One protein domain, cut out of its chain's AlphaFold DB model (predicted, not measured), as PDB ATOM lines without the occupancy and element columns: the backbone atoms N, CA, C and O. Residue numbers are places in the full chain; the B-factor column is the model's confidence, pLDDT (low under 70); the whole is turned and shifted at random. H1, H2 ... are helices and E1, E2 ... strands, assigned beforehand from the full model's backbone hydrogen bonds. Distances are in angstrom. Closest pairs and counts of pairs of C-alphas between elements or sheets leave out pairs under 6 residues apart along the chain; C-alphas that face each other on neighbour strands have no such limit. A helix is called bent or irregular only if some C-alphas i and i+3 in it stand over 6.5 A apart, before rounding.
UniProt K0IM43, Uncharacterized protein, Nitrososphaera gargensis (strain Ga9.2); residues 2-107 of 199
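AT A GLANCE: This is residues 2 to 107 of the 199 residues of an uncharacterized protein of Nitrososphaera gargensis (strain Ga9.2) (UniProt K0IM43). A small twisted sheet of four strands is the core of a three-layer sandwich, with H1 and H3 packed on one face and H2 alone on the other. Residues 61 to 71, the last three residues of H2 and part of the long link after it, stick out from this body. The printed part has 106 residues, with three named helices and four named strands in the order E1 H1 E2 H2 E3 E4 H3; the sheet runs E1 E2 E4 E3 and is mixed. The class is mixed, helices and strands, and the whole is compact, with a radius of gyration of the C-alphas of 13.7 A and spans of 39 by 31 by 21 A.

IN THESE COORDINATES: The sheet holds E1, residues 7 to 9, E2, residues 43 to 47, E4, residues 85 to 89, and E3, residues 77 to 80. E1 begins at C-alpha 7, (66.534, 132.326, 40.448); E2 is 12.9 A long and E4 13.2 A. H1, residues 15 to 36, is the longest helix at 30.9 A, from C-alpha 15 at (59.556, 126.551, 50.149). H2, residues 50 to 63, is 21.8 A long and irregular: C-alphas 60 and 63 are 7.0 A apart. H3, residues 95 to 106, is 16.9 A long and ends at C-alpha 106, (75.803, 129.110, 27.373).

HOW THE PARTS SIT: E2 and E4, the inner strands, are parallel, with N 45 and O 86 at 2.7 A. E1, an edge strand, is parallel to E2, with N 8 and O 44 at 2.8 A. E3, the other edge strand, forms an antiparallel hairpin with E4, with N 80 and O 85 at 2.8 A. H3 is on the sheet at a height of 8.9 A, over E4 and E3; the closest C-alphas of H3 and E3 are those of Glu 101 and Thr 79, 6.2 A apart. On the same face, H1 is over E1 and E2, only just along the strands at 27 degrees to E1 on the local plane. E1, H1 and E2 form a strand-helix-strand unit, two parallel neighbour strands with a helix between, with a left-handed crossover. H1 touches H3 with residues 24 to 32 alone, at a steep tilt of 54 degrees; the closest C-alphas are those of Ala 28 and Leu 99, 5.1 A apart. On the opposite face, H2 is over E4 and E3 at a height of 9.9 A; the closest C-alphas of H2 and E4 are those of Met 53 and Arg 89, 6.4 A apart. Every O i to N i+4 pair is within hydrogen-bond range in H1 and H3, and 8 of 10 in H2.

THE WHOLE: The C-alphas farthest apart, those of Gly 15 and Asp 66, are 40.7 A apart. The printed part has no cut. The link from H2 to E3 is long, with 13 residues. Mean pLDDT of the printed part is 86.2; residues 2 to 4 and 62 to 74 are under 70.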
ATOM      1  N   MET A   2      82.912 132.722  39.416       52.50
ATOM      2  CA  MET A   2      81.846 132.926  38.427       52.50
ATOM      3  C   MET A   2      80.551 133.237  39.185       52.50
ATOM      4  O   MET A   2      80.230 132.550  40.156       52.50
ATOM      5  N   GLN A   3      79.868 134.314  38.800       55.16
ATOM      6  CA  GLN A   3      78.579 134.697  39.369       55.16
ATOM      7  C   GLN A   3      77.542 133.654  38.940       55.16
ATOM      8  O   GLN A   3      77.388 133.404  37.748       55.16
ATOM      9  N   ARG A   4      76.892 132.998  39.907       67.88
ATOM     10  CA  ARG A   4      75.804 132.051  39.626       67.88
ATOM     11  C   ARG A   4      74.544 132.827  39.241       67.88
ATOM     12  O   ARG A   4      74.288 133.874  39.836       67.88
ATOM     13  N   SER A   5      73.778 132.289  38.295       81.44
ATOM     14  CA  SER A   5      72.433 132.756  37.942       81.44
ATOM     15  C   SER A   5      71.563 132.969  39.175       81.44
ATOM     16  O   SER A   5      71.533 132.113  40.065       81.44
ATOM     17  N   ILE A   6      70.820 134.075  39.215       90.75
ATOM     18  CA  ILE A   6      69.820 134.305  40.257       90.75
ATOM     19  C   ILE A   6      68.504 133.665  39.808       90.75
ATOM     20  O   ILE A   6      68.063 133.869  38.679       90.75
ATOM     21  N   ILE A   7      67.870 132.887  40.689       94.69
ATOM     22  CA  ILE A   7      66.534 132.326  40.448       94.69
ATOM     23  C   ILE A   7      65.503 133.260  41.084       94.69
ATOM     24  O   ILE A   7      65.464 133.407  42.304       94.69
ATOM     25  N   ASN A   8      64.662 133.869  40.254       94.88
ATOM     26  CA  ASN A   8      63.603 134.786  40.655       94.88
ATOM     27  C   ASN A   8      62.232 134.157  40.394       94.88
ATOM     28  O   ASN A   8      61.974 133.634  39.312       94.88
ATOM     29  N   PHE A   9      61.328 134.251  41.363       94.50
ATOM     30  CA  PHE A   9      59.935 133.832  41.213       94.50
ATOM     31  C   PHE A   9      59.063 135.074  41.050       94.50
ATOM     32  O   PHE A   9      59.220 136.036  41.799       94.50
ATOM     33  N   LEU A  10      58.161 135.075  40.064       90.56
ATOM     34  CA  LEU A  10      57.309 136.243  39.797       90.56
ATOM     35  C   LEU A  10      56.204 136.441  40.841       90.56
ATOM     36  O   LEU A  10      55.689 137.548  40.993       90.56
ATOM     37  N   THR A  11      55.834 135.375  41.544       88.94
ATOM     38  CA  THR A  11      54.828 135.377  42.605       88.94
ATOM     39  C   THR A  11      55.312 134.571  43.804       88.94
ATOM     40  O   THR A  11      56.271 133.802  43.707       88.94
ATOM     41  N   ASP A  12      54.645 134.753  44.945       88.38
ATOM     42  CA  ASP A  12      54.951 133.999  46.156       88.38
ATOM     43  C   ASP A  12      54.774 132.493  45.917       88.38
ATOM     44  O   ASP A  12      53.741 132.008  45.434       88.38
ATOM     45  N   VAL A  13      55.805 131.745  46.292       89.06
ATOM     46  CA  VAL A  13      55.891 130.293  46.141       89.06
ATOM     47  C   VAL A  13      56.217 129.640  47.474       89.06
ATOM     48  O   VAL A  13      56.829 130.233  48.362       89.06
ATOM     49  N   SER A  14      55.788 128.393  47.623       92.50
ATOM     50  CA  SER A  14      56.126 127.591  48.794       92.50
ATOM     51  C   SER A  14      57.618 127.243  48.817       92.50
ATOM     52  O   SER A  14      58.269 127.132  47.777       92.50
ATOM     53  N   GLY A  15      58.163 126.994  50.011       93.12
ATOM     54  CA  GLY A  15      59.556 126.551  50.149       93.12
ATOM     55  C   GLY A  15      59.852 125.238  49.410       93.12
ATOM     56  O   GLY A  15      60.963 125.045  48.924       93.12
ATOM     57  N   GLU A  16      58.856 124.358  49.264       93.62
ATOM     58  CA  GLU A  16      58.976 123.120  48.486       93.62
ATOM     59  C   GLU A  16      59.138 123.402  46.984       93.62
ATOM     60  O   GLU A  16      60.013 122.825  46.336       93.62
ATOM     61  N   GLU A  17      58.341 124.324  46.433       92.81
ATOM     62  CA  GLU A  17      58.460 124.758  45.037       92.81
ATOM     63  C   GLU A  17      59.833 125.391  44.774       92.81
ATOM     64  O   GLU A  17      60.494 125.034  43.795       92.81
ATOM     65  N   VAL A  18      60.307 126.253  45.683       94.31
ATOM     66  CA  VAL A  18      61.648 126.857  45.605       94.31
ATOM     67  C   VAL A  18      62.733 125.786  45.587       94.31
ATOM     68  O   VAL A  18      63.606 125.804  44.714       94.31
ATOM     69  N   GLN A  19      62.673 124.825  46.512       95.31
ATOM     70  CA  GLN A  19      63.658 123.752  46.604       95.31
ATOM     71  C   GLN A  19      63.671 122.892  45.339       95.31
ATOM     72  O   GLN A  19      64.738 122.565  44.816       95.31
ATOM     73  N   LYS A  20      62.490 122.541  44.820       95.19
ATOM     74  CA  LYS A  20      62.353 121.734  43.606       95.19
ATOM     75  C   LYS A  20      62.951 122.440  42.394       95.19
ATOM     76  O   LYS A  20      63.727 121.826  41.664       95.19
ATOM     77  N   VAL A  21      62.617 123.712  42.183       95.50
ATOM     78  CA  VAL A  21      63.161 124.491  41.063       95.50
ATOM     79  C   VAL A  21      64.672 124.646  41.188       95.50
ATOM     80  O   VAL A  21      65.377 124.378  40.220       95.50
ATOM     81  N   SER A  22      65.166 125.005  42.375       95.19
ATOM     82  CA  SER A  22      66.607 125.142  42.626       95.19
ATOM     83  C   SER A  22      67.340 123.844  42.299       95.19
ATOM     84  O   SER A  22      68.316 123.856  41.565       95.19
ATOM     85  N   THR A  23      66.788 122.703  42.721       96.31
ATOM     86  CA  THR A  23      67.367 121.384  42.432       96.31
ATOM     87  C   THR A  23      67.417 121.094  40.927       96.31
ATOM     88  O   THR A  23      68.410 120.554  40.442       96.31
ATOM     89  N   LEU A  24      66.373 121.448  40.168       96.31
ATOM     90  CA  LEU A  24      66.347 121.261  38.711       96.31
ATOM     91  C   LEU A  24      67.374 122.149  38.000       96.31
ATOM     92  O   LEU A  24      68.070 121.661  37.110       96.31
ATOM     93  N   VAL A  25      67.477 123.420  38.400       96.44
ATOM     94  CA  VAL A  25      68.446 124.377  37.844       96.44
ATOM     95  C   VAL A  25      69.875 123.955  38.178       96.44
ATOM     96  O   VAL A  25      70.704 123.886  37.275       96.44
ATOM     97  N   ASP A  26      70.154 123.602  39.433       95.62
ATOM     98  CA  ASP A  26      71.475 123.144  39.873       95.62
ATOM     99  C   ASP A  26      71.888 121.865  39.137       95.62
ATOM    100  O   ASP A  26      72.974 121.802  38.569       95.62
ATOM    101  N   THR A  27      70.992 120.877  39.035       96.25
ATOM    102  CA  THR A  27      71.280 119.618  38.321       96.25
ATOM    103  C   THR A  27      71.565 119.851  36.834       96.25
ATOM    104  O   THR A  27      72.436 119.200  36.244       96.25
ATOM    105  N   ALA A  28      70.824 120.764  36.202       96.75
ATOM    106  CA  ALA A  28      71.035 121.110  34.803       96.75
ATOM    107  C   ALA A  28      72.361 121.860  34.616       96.75
ATOM    108  O   ALA A  28      73.144 121.476  33.749       96.75
ATOM    109  N   ASN A  29      72.667 122.843  35.467       96.25
ATOM    110  CA  ASN A  29      73.949 123.547  35.456       96.25
ATOM    111  C   ASN A  29      75.128 122.599  35.692       96.25
ATOM    112  O   ASN A  29      76.098 122.669  34.948       96.25
ATOM    113  N   ASP A  30      75.033 121.660  36.633       96.56
ATOM    114  CA  ASP A  30      76.075 120.651  36.867       96.56
ATOM    115  C   ASP A  30      76.274 119.734  35.652       96.56
ATOM    116  O   ASP A  30      77.368 119.229  35.404       96.56
ATOM    117  N   THR A  31      75.208 119.458  34.899       97.19
ATOM    118  CA  THR A  31      75.290 118.683  33.652       97.19
ATOM    119  C   THR A  31      75.970 119.489  32.547       97.19
ATOM    120  O   THR A  31      76.838 118.959  31.855       97.19
ATOM    121  N   ILE A  32      75.616 120.769  32.411       97.31
ATOM    122  CA  ILE A  32      76.208 121.686  31.433       97.31
ATOM    123  C   ILE A  32      77.685 121.933  31.763       97.31
ATOM    124  O   ILE A  32      78.517 121.807  30.871       97.31
ATOM    125  N   ASP A  33      78.035 122.185  33.026       97.06
ATOM    126  CA  ASP A  33      79.415 122.411  33.468       97.06
ATOM    127  C   ASP A  33      80.298 121.192  33.199       97.06
ATOM    128  O   ASP A  33      81.363 121.311  32.602       97.06
ATOM    129  N   ARG A  34      79.822 119.985  33.530       97.12
ATOM    130  CA  ARG A  34      80.564 118.750  33.234       97.12
ATOM    131  C   ARG A  34      80.815 118.543  31.742       97.12
ATOM    132  O   ARG A  34      81.814 117.920  31.390       97.12
ATOM    133  N   TYR A  35      79.921 119.023  30.880       97.44
ATOM    134  CA  TYR A  35      80.053 118.858  29.436       97.44
ATOM    135  C   TYR A  35      80.877 119.984  28.796       97.44
ATOM    136  O   TYR A  35      81.910 119.727  28.174       97.44
ATOM    137  N   PHE A  36      80.442 121.233  28.971       97.00
ATOM    138  CA  PHE A  36      80.988 122.437  28.338       97.00
ATOM    139  C   PHE A  36      82.100 123.124  29.147       97.00
ATOM    140  O   PHE A  36      82.847 123.934  28.593       97.00
ATOM    141  N   GLY A  37      82.225 122.831  30.443       95.69
ATOM    142  CA  GLY A  37      83.150 123.514  31.356       95.69
ATOM    143  C   GLY A  37      82.758 124.960  31.666       95.69
ATOM    144  O   GLY A  37      83.634 125.767  31.989       95.69
ATOM    145  N   ILE A  38      81.485 125.312  31.460       94.75
ATOM    146  CA  ILE A  38      80.890 126.612  31.782       94.75
ATOM    147  C   ILE A  38      79.440 126.425  32.229       94.75
ATOM    148  O   ILE A  38      78.793 125.448  31.861       94.75
ATOM    149  N   VAL A  39      78.915 127.409  32.954       93.00
ATOM    150  CA  VAL A  39      77.492 127.525  33.299       93.00
ATOM    151  C   VAL A  39      76.939 128.836  32.760       93.00
ATOM    152  O   VAL A  39      77.696 129.773  32.491       93.00
ATOM    153  N   THR A  40      75.620 128.907  32.601       90.88
ATOM    154  CA  THR A  40      74.972 130.159  32.211       90.88
ATOM    155  C   THR A  40      75.145 131.217  33.302       90.88
ATOM    156  O   THR A  40      75.218 130.908  34.493       90.88
ATOM    157  N   THR A  41      75.207 132.479  32.887       91.12
ATOM    158  CA  THR A  41      75.137 133.640  33.785       91.12
ATOM    159  C   THR A  41      73.779 134.329  33.723       91.12
ATOM    160  O   THR A  41      73.614 135.383  34.327       91.12
ATOM    161  N   PHE A  42      72.834 133.794  32.946       94.44
ATOM    162  CA  PHE A  42      71.523 134.405  32.761       94.44
ATOM    163  C   PHE A  42      70.681 134.172  34.006       94.44
ATOM    164  O   PHE A  42      70.718 133.078  34.578       94.44
ATOM    165  N   ASP A  43      69.908 135.174  34.397       95.81
ATOM    166  CA  ASP A  43      68.968 135.043  35.501       95.81
ATOM    167  C   ASP A  43      67.791 134.162  35.082       95.81
ATOM    168  O   ASP A  43      67.329 134.206  33.943       95.81
ATOM    169  N   VAL A  44      67.302 133.337  36.004       96.75
ATOM    170  CA  VAL A  44      66.203 132.405  35.750       96.75
ATOM    171  C   VAL A  44      64.936 132.962  36.384       96.75
ATOM    172  O   VAL A  44      64.812 133.003  37.605       96.75
ATOM    173  N   LEU A  45      63.981 133.377  35.561       96.44
ATOM    174  CA  LEU A  45      62.667 133.847  35.981       96.44
ATOM    175  C   LEU A  45      61.657 132.703  35.891       96.44
ATOM    176  O   LEU A  45      61.442 132.106  34.836       96.44
ATOM    177  N   ILE A  46      61.000 132.415  37.004       96.94
ATOM    178  CA  ILE A  46      60.034 131.332  37.119       96.94
ATOM    179  C   ILE A  46      58.624 131.905  37.085       96.94
ATOM    180  O   ILE A  46      58.195 132.606  38.005       96.94
ATOM    181  N   CYS A  47      57.908 131.554  36.022       94.88
ATOM    182  CA  CYS A  47      56.481 131.778  35.864       94.88
ATOM    183  C   CYS A  47      55.719 130.602  36.479       94.88
ATOM    184  O   CYS A  47      55.938 129.454  36.093       94.88
ATOM    185  N   ARG A  48      54.767 130.852  37.373       91.38
ATOM    186  CA  ARG A  48      53.932 129.817  37.991       91.38
ATOM    187  C   ARG A  48      53.062 129.081  36.972       91.38
ATOM    188  O   ARG A  48      52.825 127.889  37.130       91.38
ATOM    189  N   GLY A  49      52.596 129.769  35.930       91.25
ATOM    190  CA  GLY A  49      51.716 129.189  34.915       91.25
ATOM    191  C   GLY A  49      51.584 130.038  33.653       91.25
ATOM    192  O   GLY A  49      52.375 130.950  33.411       91.25
ATOM    193  N   SER A  50      50.572 129.729  32.837       90.62
ATOM    194  CA  SER A  50      50.411 130.310  31.493       90.62
ATOM    195  C   SER A  50      50.270 131.826  31.490       90.62
ATOM    196  O   SER A  50      50.836 132.474  30.622       90.62
ATOM    197  N   TRP A  51      49.521 132.383  32.443       90.81
ATOM    198  CA  TRP A  51      49.239 133.818  32.474       90.81
ATOM    199  C   TRP A  51      50.510 134.643  32.698       90.81
ATOM    200  O   TRP A  51      50.768 135.598  31.973       90.81
ATOM    201  N   GLU A  52      51.348 134.238  33.654       92.56
ATOM    202  CA  GLU A  52      52.619 134.918  33.915       92.56
ATOM    203  C   GLU A  52      53.556 134.807  32.706       92.56
ATOM    204  O   GLU A  52      54.156 135.802  32.304       92.56
ATOM    205  N   MET A  53      53.617 133.627  32.075       91.88
ATOM    206  CA  MET A  53      54.399 133.418  30.852       91.88
ATOM    207  C   MET A  53      53.931 134.331  29.711       91.88
ATOM    208  O   MET A  53      54.749 134.961  29.046       91.88
ATOM    209  N   GLU A  54      52.622 134.461  29.512       89.06
ATOM    210  CA  GLU A  54      52.044 135.340  28.494       89.06
ATOM    211  C   GLU A  54      52.408 136.812  28.739       89.06
ATOM    212  O   GLU A  54      52.804 137.513  27.806       89.06
ATOM    213  N   VAL A  55      52.373 137.272  29.995       89.12
ATOM    214  CA  VAL A  55      52.839 138.619  30.363       89.12
ATOM    215  C   VAL A  55      54.316 138.804  30.011       89.12
ATOM    216  O   VAL A  55      54.678 139.843  29.452       89.12
ATOM    217  N   GLN A  56      55.164 137.806  30.288       90.44
ATOM    218  CA  GLN A  56      56.586 137.860  29.936       90.44
ATOM    219  C   GLN A  56      56.809 137.913  28.414       90.44
ATOM    220  O   GLN A  56      57.697 138.635  27.956       90.44
ATOM    221  N   ILE A  57      56.004 137.199  27.624       84.44
ATOM    222  CA  ILE A  57      56.070 137.234  26.156       84.44
ATOM    223  C   ILE A  57      55.639 138.612  25.634       84.44
ATOM    224  O   ILE A  57      56.353 139.240  24.851       84.44
ATOM    225  N   ILE A  58      54.492 139.127  26.087       83.44
ATOM    226  CA  ILE A  58      53.952 140.419  25.636       83.44
ATOM    227  C   ILE A  58      54.894 141.576  25.996       83.44
ATOM    228  O   ILE A  58      55.082 142.486  25.186       83.44
ATOM    229  N   SER A  59      55.506 141.558  27.183       82.25
ATOM    230  CA  SER A  59      56.411 142.631  27.612       82.25
ATOM    231  C   SER A  59      57.681 142.711  26.760       82.25
ATOM    232  O   SER A  59      58.189 143.809  26.530       82.25
ATOM    233  N   ARG A  60      58.151 141.574  26.233       80.75
ATOM    234  CA  ARG A  60      59.352 141.471  25.384       80.75
ATOM    235  C   ARG A  60      59.067 141.654  23.893       80.75
ATOM    236  O   ARG A  60      59.973 141.942  23.123       80.75
ATOM    237  N   ARG A  61      57.797 141.584  23.484       70.38
ATOM    238  CA  ARG A  61      57.357 141.743  22.087       70.38
ATOM    239  C   ARG A  61      57.435 143.150  21.512       70.38
ATOM    240  O   ARG A  61      57.405 143.284  20.293       70.38
ATOM    241  N   LYS A  62      57.518 144.198  22.336       55.66
ATOM    242  CA  LYS A  62      57.430 145.592  21.855       55.66
ATOM    243  C   LYS A  62      58.545 146.017  20.882       55.66
ATOM    244  O   LYS A  62      58.410 147.072  20.278       55.66
ATOM    245  N   GLU A  63      59.585 145.205  20.694       49.56
ATOM    246  CA  GLU A  63      60.689 145.469  19.756       49.56
ATOM    247  C   GLU A  63      60.747 144.499  18.556       49.56
ATOM    248  O   GLU A  63      61.548 144.711  17.653       49.56
ATOM    249  N   ALA A  64      59.883 143.476  18.486       46.97
ATOM    250  CA  ALA A  64      59.838 142.537  17.361       46.97
ATOM    251  C   ALA A  64      58.833 143.016  16.302       46.97
ATOM    252  O   ALA A  64      57.676 142.591  16.256       46.97
ATOM    253  N   SER A  65      59.268 143.942  15.450       41.47
ATOM    254  CA  SER A  65      58.594 144.227  14.184       41.47
ATOM    255  C   SER A  65      58.776 143.039  13.236       41.47
ATOM    256  O   SER A  65      59.714 143.043  12.455       41.47
ATOM    257  N   ASP A  66      57.939 142.008  13.370       39.81
ATOM    258  CA  ASP A  66      57.374 141.239  12.250       39.81
ATOM    259  C   ASP A  66      56.567 140.028  12.742       39.81
ATOM    260  O   ASP A  66      57.097 139.094  13.335       39.81
ATOM    261  N   GLY A  67      55.254 140.067  12.476       37.91
ATOM    262  CA  GLY A  67      54.418 139.001  11.891       37.91
ATOM    263  C   GLY A  67      54.443 137.546  12.389       37.91
ATOM    264  O   GLY A  67      53.733 136.718  11.817       37.91
ATOM    265  N   SER A  68      55.206 137.192  13.413       40.00
ATOM    266  CA  SER A  68      55.356 135.825  13.909       40.00
ATOM    267  C   SER A  68      54.223 135.485  14.885       40.00
ATOM    268  O   SER A  68      54.332 135.592  16.105       40.00
ATOM    269  N   ILE A  69      53.072 135.114  14.315       40.41
ATOM    270  CA  ILE A  69      51.907 134.581  15.031       40.41
ATOM    271  C   ILE A  69      52.212 133.126  15.426       40.41
ATOM    272  O   ILE A  69      51.707 132.186  14.814       40.41
ATOM    273  N   TYR A  70      53.041 132.912  16.447       43.47
ATOM    274  CA  TYR A  70      52.995 131.656  17.196       43.47
ATOM    275  C   TYR A  70      52.001 131.832  18.342       43.47
ATOM    276  O   TYR A  70      52.055 132.796  19.090       43.47
ATOM    277  N   SER A  71      51.031 130.924  18.434       39.84
ATOM    278  CA  SER A  71      50.039 130.871  19.512       39.84
ATOM    279  C   SER A  71      50.749 130.762  20.876       39.84
ATOM    280  O   SER A  71      51.236 129.696  21.251       39.84
ATOM    281  N   ASP A  72      50.816 131.883  21.599       48.47
ATOM    282  CA  ASP A  72      51.770 132.156  22.692       48.47
ATOM    283  C   ASP A  72      51.553 131.440  24.019       48.47
ATOM    284  O   ASP A  72      52.346 131.578  24.946       48.47
ATOM    285  N   THR A  73      50.500 130.645  24.152       47.09
ATOM    286  CA  THR A  73      50.154 130.021  25.438       47.09
ATOM    287  C   THR A  73      50.789 128.643  25.640       47.09
ATOM    288  O   THR A  73      50.582 128.011  26.681       47.09
ATOM    289  N   LYS A  74      51.573 128.162  24.662       62.00
ATOM    290  CA  LYS A  74      52.208 126.831  24.680       62.00
ATOM    291  C   LYS A  74      53.685 126.822  25.072       62.00
ATOM    292  O   LYS A  74      54.231 125.737  25.250       62.00
ATOM    293  N   PHE A  75      54.329 127.981  25.206       76.19
ATOM    294  CA  PHE A  75      55.746 128.026  25.556       76.19
ATOM    295  C   PHE A  75      55.965 127.553  27.001       76.19
ATOM    296  O   PHE A  75      55.306 128.016  27.935       76.19
ATOM    297  N   VAL A  76      56.874 126.590  27.161       89.56
ATOM    298  CA  VAL A  76      57.312 126.073  28.470       89.56
ATOM    299  C   VAL A  76      58.525 126.849  28.978       89.56
ATOM    300  O   VAL A  76      58.721 126.963  30.185       89.56
ATOM    301  N   GLY A  77      59.311 127.405  28.061       91.31
ATOM    302  CA  GLY A  77      60.447 128.258  28.346       91.31
ATOM    303  C   GLY A  77      60.705 129.226  27.195       91.31
ATOM    304  O   GLY A  77      60.123 129.080  26.116       91.31
ATOM    305  N   MET A  78      61.504 130.250  27.472       91.38
ATOM    306  CA  MET A  78      62.136 131.100  26.470       91.38
ATOM    307  C   MET A  78      63.415 131.710  27.040       91.38
ATOM    308  O   MET A  78      63.497 131.997  28.237       91.38
ATOM    309  N   THR A  79      64.368 132.006  26.162       91.88
ATOM    310  CA  THR A  79      65.620 132.670  26.527       91.88
ATOM    311  C   THR A  79      65.726 134.038  25.849       91.88
ATOM    312  O   THR A  79      65.768 134.143  24.623       91.88
ATOM    313  N   ASP A  80      65.810 135.105  26.647       90.31
ATOM    314  CA  ASP A  80      66.043 136.478  26.197       90.31
ATOM    315  C   ASP A  80      67.525 136.844  26.363       90.31
ATOM    316  O   ASP A  80      68.031 137.106  27.454       90.31
ATOM    317  N   TYR A  81      68.243 136.903  25.246       88.19
ATOM    318  CA  TYR A  81      69.680 137.181  25.227       88.19
ATOM    319  C   TYR A  81      70.030 138.659  25.416       88.19
ATOM    320  O   TYR A  81      71.189 138.968  25.729       88.19
ATOM    321  N   ARG A  82      69.067 139.564  25.206       88.44
ATOM    322  CA  ARG A  82      69.235 141.006  25.415       88.44
ATOM    323  C   ARG A  82      69.191 141.309  26.907       88.44
ATOM    324  O   ARG A  82      70.086 141.984  27.405       88.44
ATOM    325  N   LEU A  83      68.186 140.768  27.596       90.56
ATOM    326  CA  LEU A  83      68.030 140.907  29.044       90.56
ATOM    327  C   LEU A  83      68.911 139.936  29.837       90.56
ATOM    328  O   LEU A  83      69.154 140.177  31.011       90.56
ATOM    329  N   GLN A  84      69.454 138.902  29.184       92.94
ATOM    330  CA  GLN A  84      70.179 137.806  29.841       92.94
ATOM    331  C   GLN A  84      69.288 137.076  30.845       92.94
ATOM    332  O   GLN A  84      69.683 136.808  31.975       92.94
ATOM    333  N   GLU A  85      68.075 136.762  30.407       94.44
ATOM    334  CA  GLU A  85      67.052 136.127  31.225       94.44
ATOM    335  C   GLU A  85      66.570 134.840  30.564       94.44
ATOM    336  O   GLU A  85      66.371 134.772  29.351       94.44
ATOM    337  N   ILE A  86      66.339 133.824  31.380       95.31
ATOM    338  CA  ILE A  86      65.692 132.571  31.015       95.31
ATOM    339  C   ILE A  86      64.360 132.535  31.746       95.31
ATOM    340  O   ILE A  86      64.323 132.526  32.971       95.31
ATOM    341  N   VAL A  87      63.259 132.506  31.008       95.44
ATOM    342  CA  VAL A  87      61.913 132.454  31.579       95.44
ATOM    343  C   VAL A  87      61.383 131.034  31.451       95.44
ATOM    344  O   VAL A  87      61.329 130.507  30.346       95.44
ATOM    345  N   ILE A  88      60.976 130.409  32.558       95.88
ATOM    346  CA  ILE A  88      60.479 129.024  32.581       95.88
ATOM    347  C   ILE A  88      59.115 128.955  33.262       95.88
ATOM    348  O   ILE A  88      58.905 129.507  34.340       95.88
ATOM    349  N   ARG A  89      58.191 128.215  32.648       94.56
ATOM    350  CA  ARG A  89      56.835 127.981  33.137       94.56
ATOM    351  C   ARG A  89      56.768 126.724  34.019       94.56
ATOM    352  O   ARG A  89      56.737 125.597  33.528       94.56
ATOM    353  N   TYR A  90      56.723 126.929  35.329       93.81
ATOM    354  CA  TYR A  90      56.858 125.907  36.369       93.81
ATOM    355  C   TYR A  90      55.801 124.793  36.340       93.81
ATOM    356  O   TYR A  90      56.156 123.627  36.510       93.81
ATOM    357  N   ASP A  91      54.521 125.114  36.133       92.38
ATOM    358  CA  ASP A  91      53.412 124.143  36.217       92.38
ATOM    359  C   ASP A  91      53.529 122.959  35.240       92.38
ATOM    360  O   ASP A  91      53.013 121.878  35.525       92.38
ATOM    361  N   ILE A  92      54.214 123.145  34.108       92.69
ATOM    362  CA  ILE A  92      54.393 122.113  33.077       92.69
ATOM    363  C   ILE A  92      55.859 121.787  32.770       92.69
ATOM    364  O   ILE A  92      56.132 120.773  32.115       92.69
ATOM    365  N   ALA A  93      56.809 122.604  33.237       93.69
ATOM    366  CA  ALA A  93      58.223 122.356  33.013       93.69
ATOM    367  C   ALA A  93      58.699 121.070  33.703       93.69
ATOM    368  O   ALA A  93      58.322 120.699  34.815       93.69
ATOM    369  N   LYS A  94      59.598 120.390  33.002       94.06
ATOM    370  CA  LYS A  94      60.325 119.195  33.447       94.06
ATOM    371  C   LYS A  94      61.810 119.455  33.276       94.06
ATOM    372  O   LYS A  94      62.162 120.361  32.528       94.06
ATOM    373  N   TYR A  95      62.656 118.621  33.874       96.31
ATOM    374  CA  TYR A  95      64.114 118.745  33.791       96.31
ATOM    375  C   TYR A  95      64.637 119.078  32.384       96.31
ATOM    376  O   TYR A  95      65.394 120.028  32.237       96.31
ATOM    377  N   GLY A  96      64.178 118.380  31.340       96.12
ATOM    378  CA  GLY A  96      64.621 118.645  29.973       96.12
ATOM    379  C   GLY A  96      64.329 120.058  29.455       96.12
ATOM    380  O   GLY A  96      65.098 120.557  28.647       96.12
ATOM    381  N   HIS A  97      63.273 120.720  29.942       96.25
ATOM    382  CA  HIS A  97      62.989 122.119  29.607       96.25
ATOM    383  C   HIS A  97      63.986 123.061  30.290       96.25
ATOM    384  O   HIS A  97      64.528 123.943  29.640       96.25
ATOM    385  N   TYR A  98      64.289 122.831  31.575       97.00
ATOM    386  CA  TYR A  98      65.329 123.590  32.280       97.00
ATOM    387  C   TYR A  98      66.681 123.425  31.590       97.00
ATOM    388  O   TYR A  98      67.345 124.413  31.302       97.00
ATOM    389  N   LEU A  99      67.062 122.184  31.279       97.81
ATOM    390  CA  LEU A  99      68.311 121.893  30.585       97.81
ATOM    391  C   LEU A  99      68.388 122.607  29.229       97.81
ATOM    392  O   LEU A  99      69.405 123.221  28.937       97.81
ATOM    393  N   HIS A 100      67.319 122.556  28.433       97.38
ATOM    394  CA  HIS A 100      67.265 123.190  27.116       97.38
ATOM    395  C   HIS A 100      67.490 124.707  27.178       97.38
ATOM    396  O   HIS A 100      68.379 125.228  26.505       97.38
ATOM    397  N   GLU A 101      66.751 125.410  28.038       96.75
ATOM    398  CA  GLU A 101      66.889 126.865  28.174       96.75
ATOM    399  C   GLU A 101      68.233 127.267  28.805       96.75
ATOM    400  O   GLU A 101      68.860 128.247  28.408       96.75
ATOM    401  N   LEU A 102      68.745 126.491  29.766       97.12
ATOM    402  CA  LEU A 102      70.062 126.760  30.353       97.12
ATOM    403  C   LEU A 102      71.195 126.534  29.339       97.12
ATOM    404  O   LEU A 102      72.181 127.273  29.364       97.12
ATOM    405  N   ILE A 103      71.046 125.579  28.410       98.00
ATOM    406  CA  ILE A 103      71.976 125.404  27.284       98.00
ATOM    407  C   ILE A 103      71.965 126.642  26.379       98.00
ATOM    408  O   ILE A 103      73.030 127.118  25.989       98.00
ATOM    409  N   HIS A 104      70.798 127.219  26.089       96.88
ATOM    410  CA  HIS A 104      70.729 128.497  25.373       96.88
ATOM    411  C   HIS A 104      71.531 129.602  26.070       96.88
ATOM    412  O   HIS A 104      72.221 130.371  25.402       96.88
ATOM    413  N   GLY A 105      71.520 129.635  27.404       95.19
ATOM    414  CA  GLY A 105      72.305 130.580  28.199       95.19
ATOM    415  C   GLY A 105      73.831 130.451  28.068       95.19
ATOM    416  O   GLY A 105      74.538 131.416  28.362       95.19
ATOM    417  N   VAL A 106      74.356 129.305  27.613       96.50
ATOM    418  CA  VAL A 106      75.803 129.110  27.373       96.50
ATOM    419  C   VAL A 106      76.204 129.182  25.899       96.50
ATOM    420  O   VAL A 106      77.384 129.363  25.595       96.50
ATOM    421  N   ILE A 107      75.250 129.057  24.976       97.38
ATOM    422  CA  ILE A 107      75.516 129.171  23.540       97.38
ATOM    423  C   ILE A 107      75.855 130.626  23.186       97.38
ATOM    424  O   ILE A 107      75.207 131.577  23.630       97.38
TER     425      ILE A 107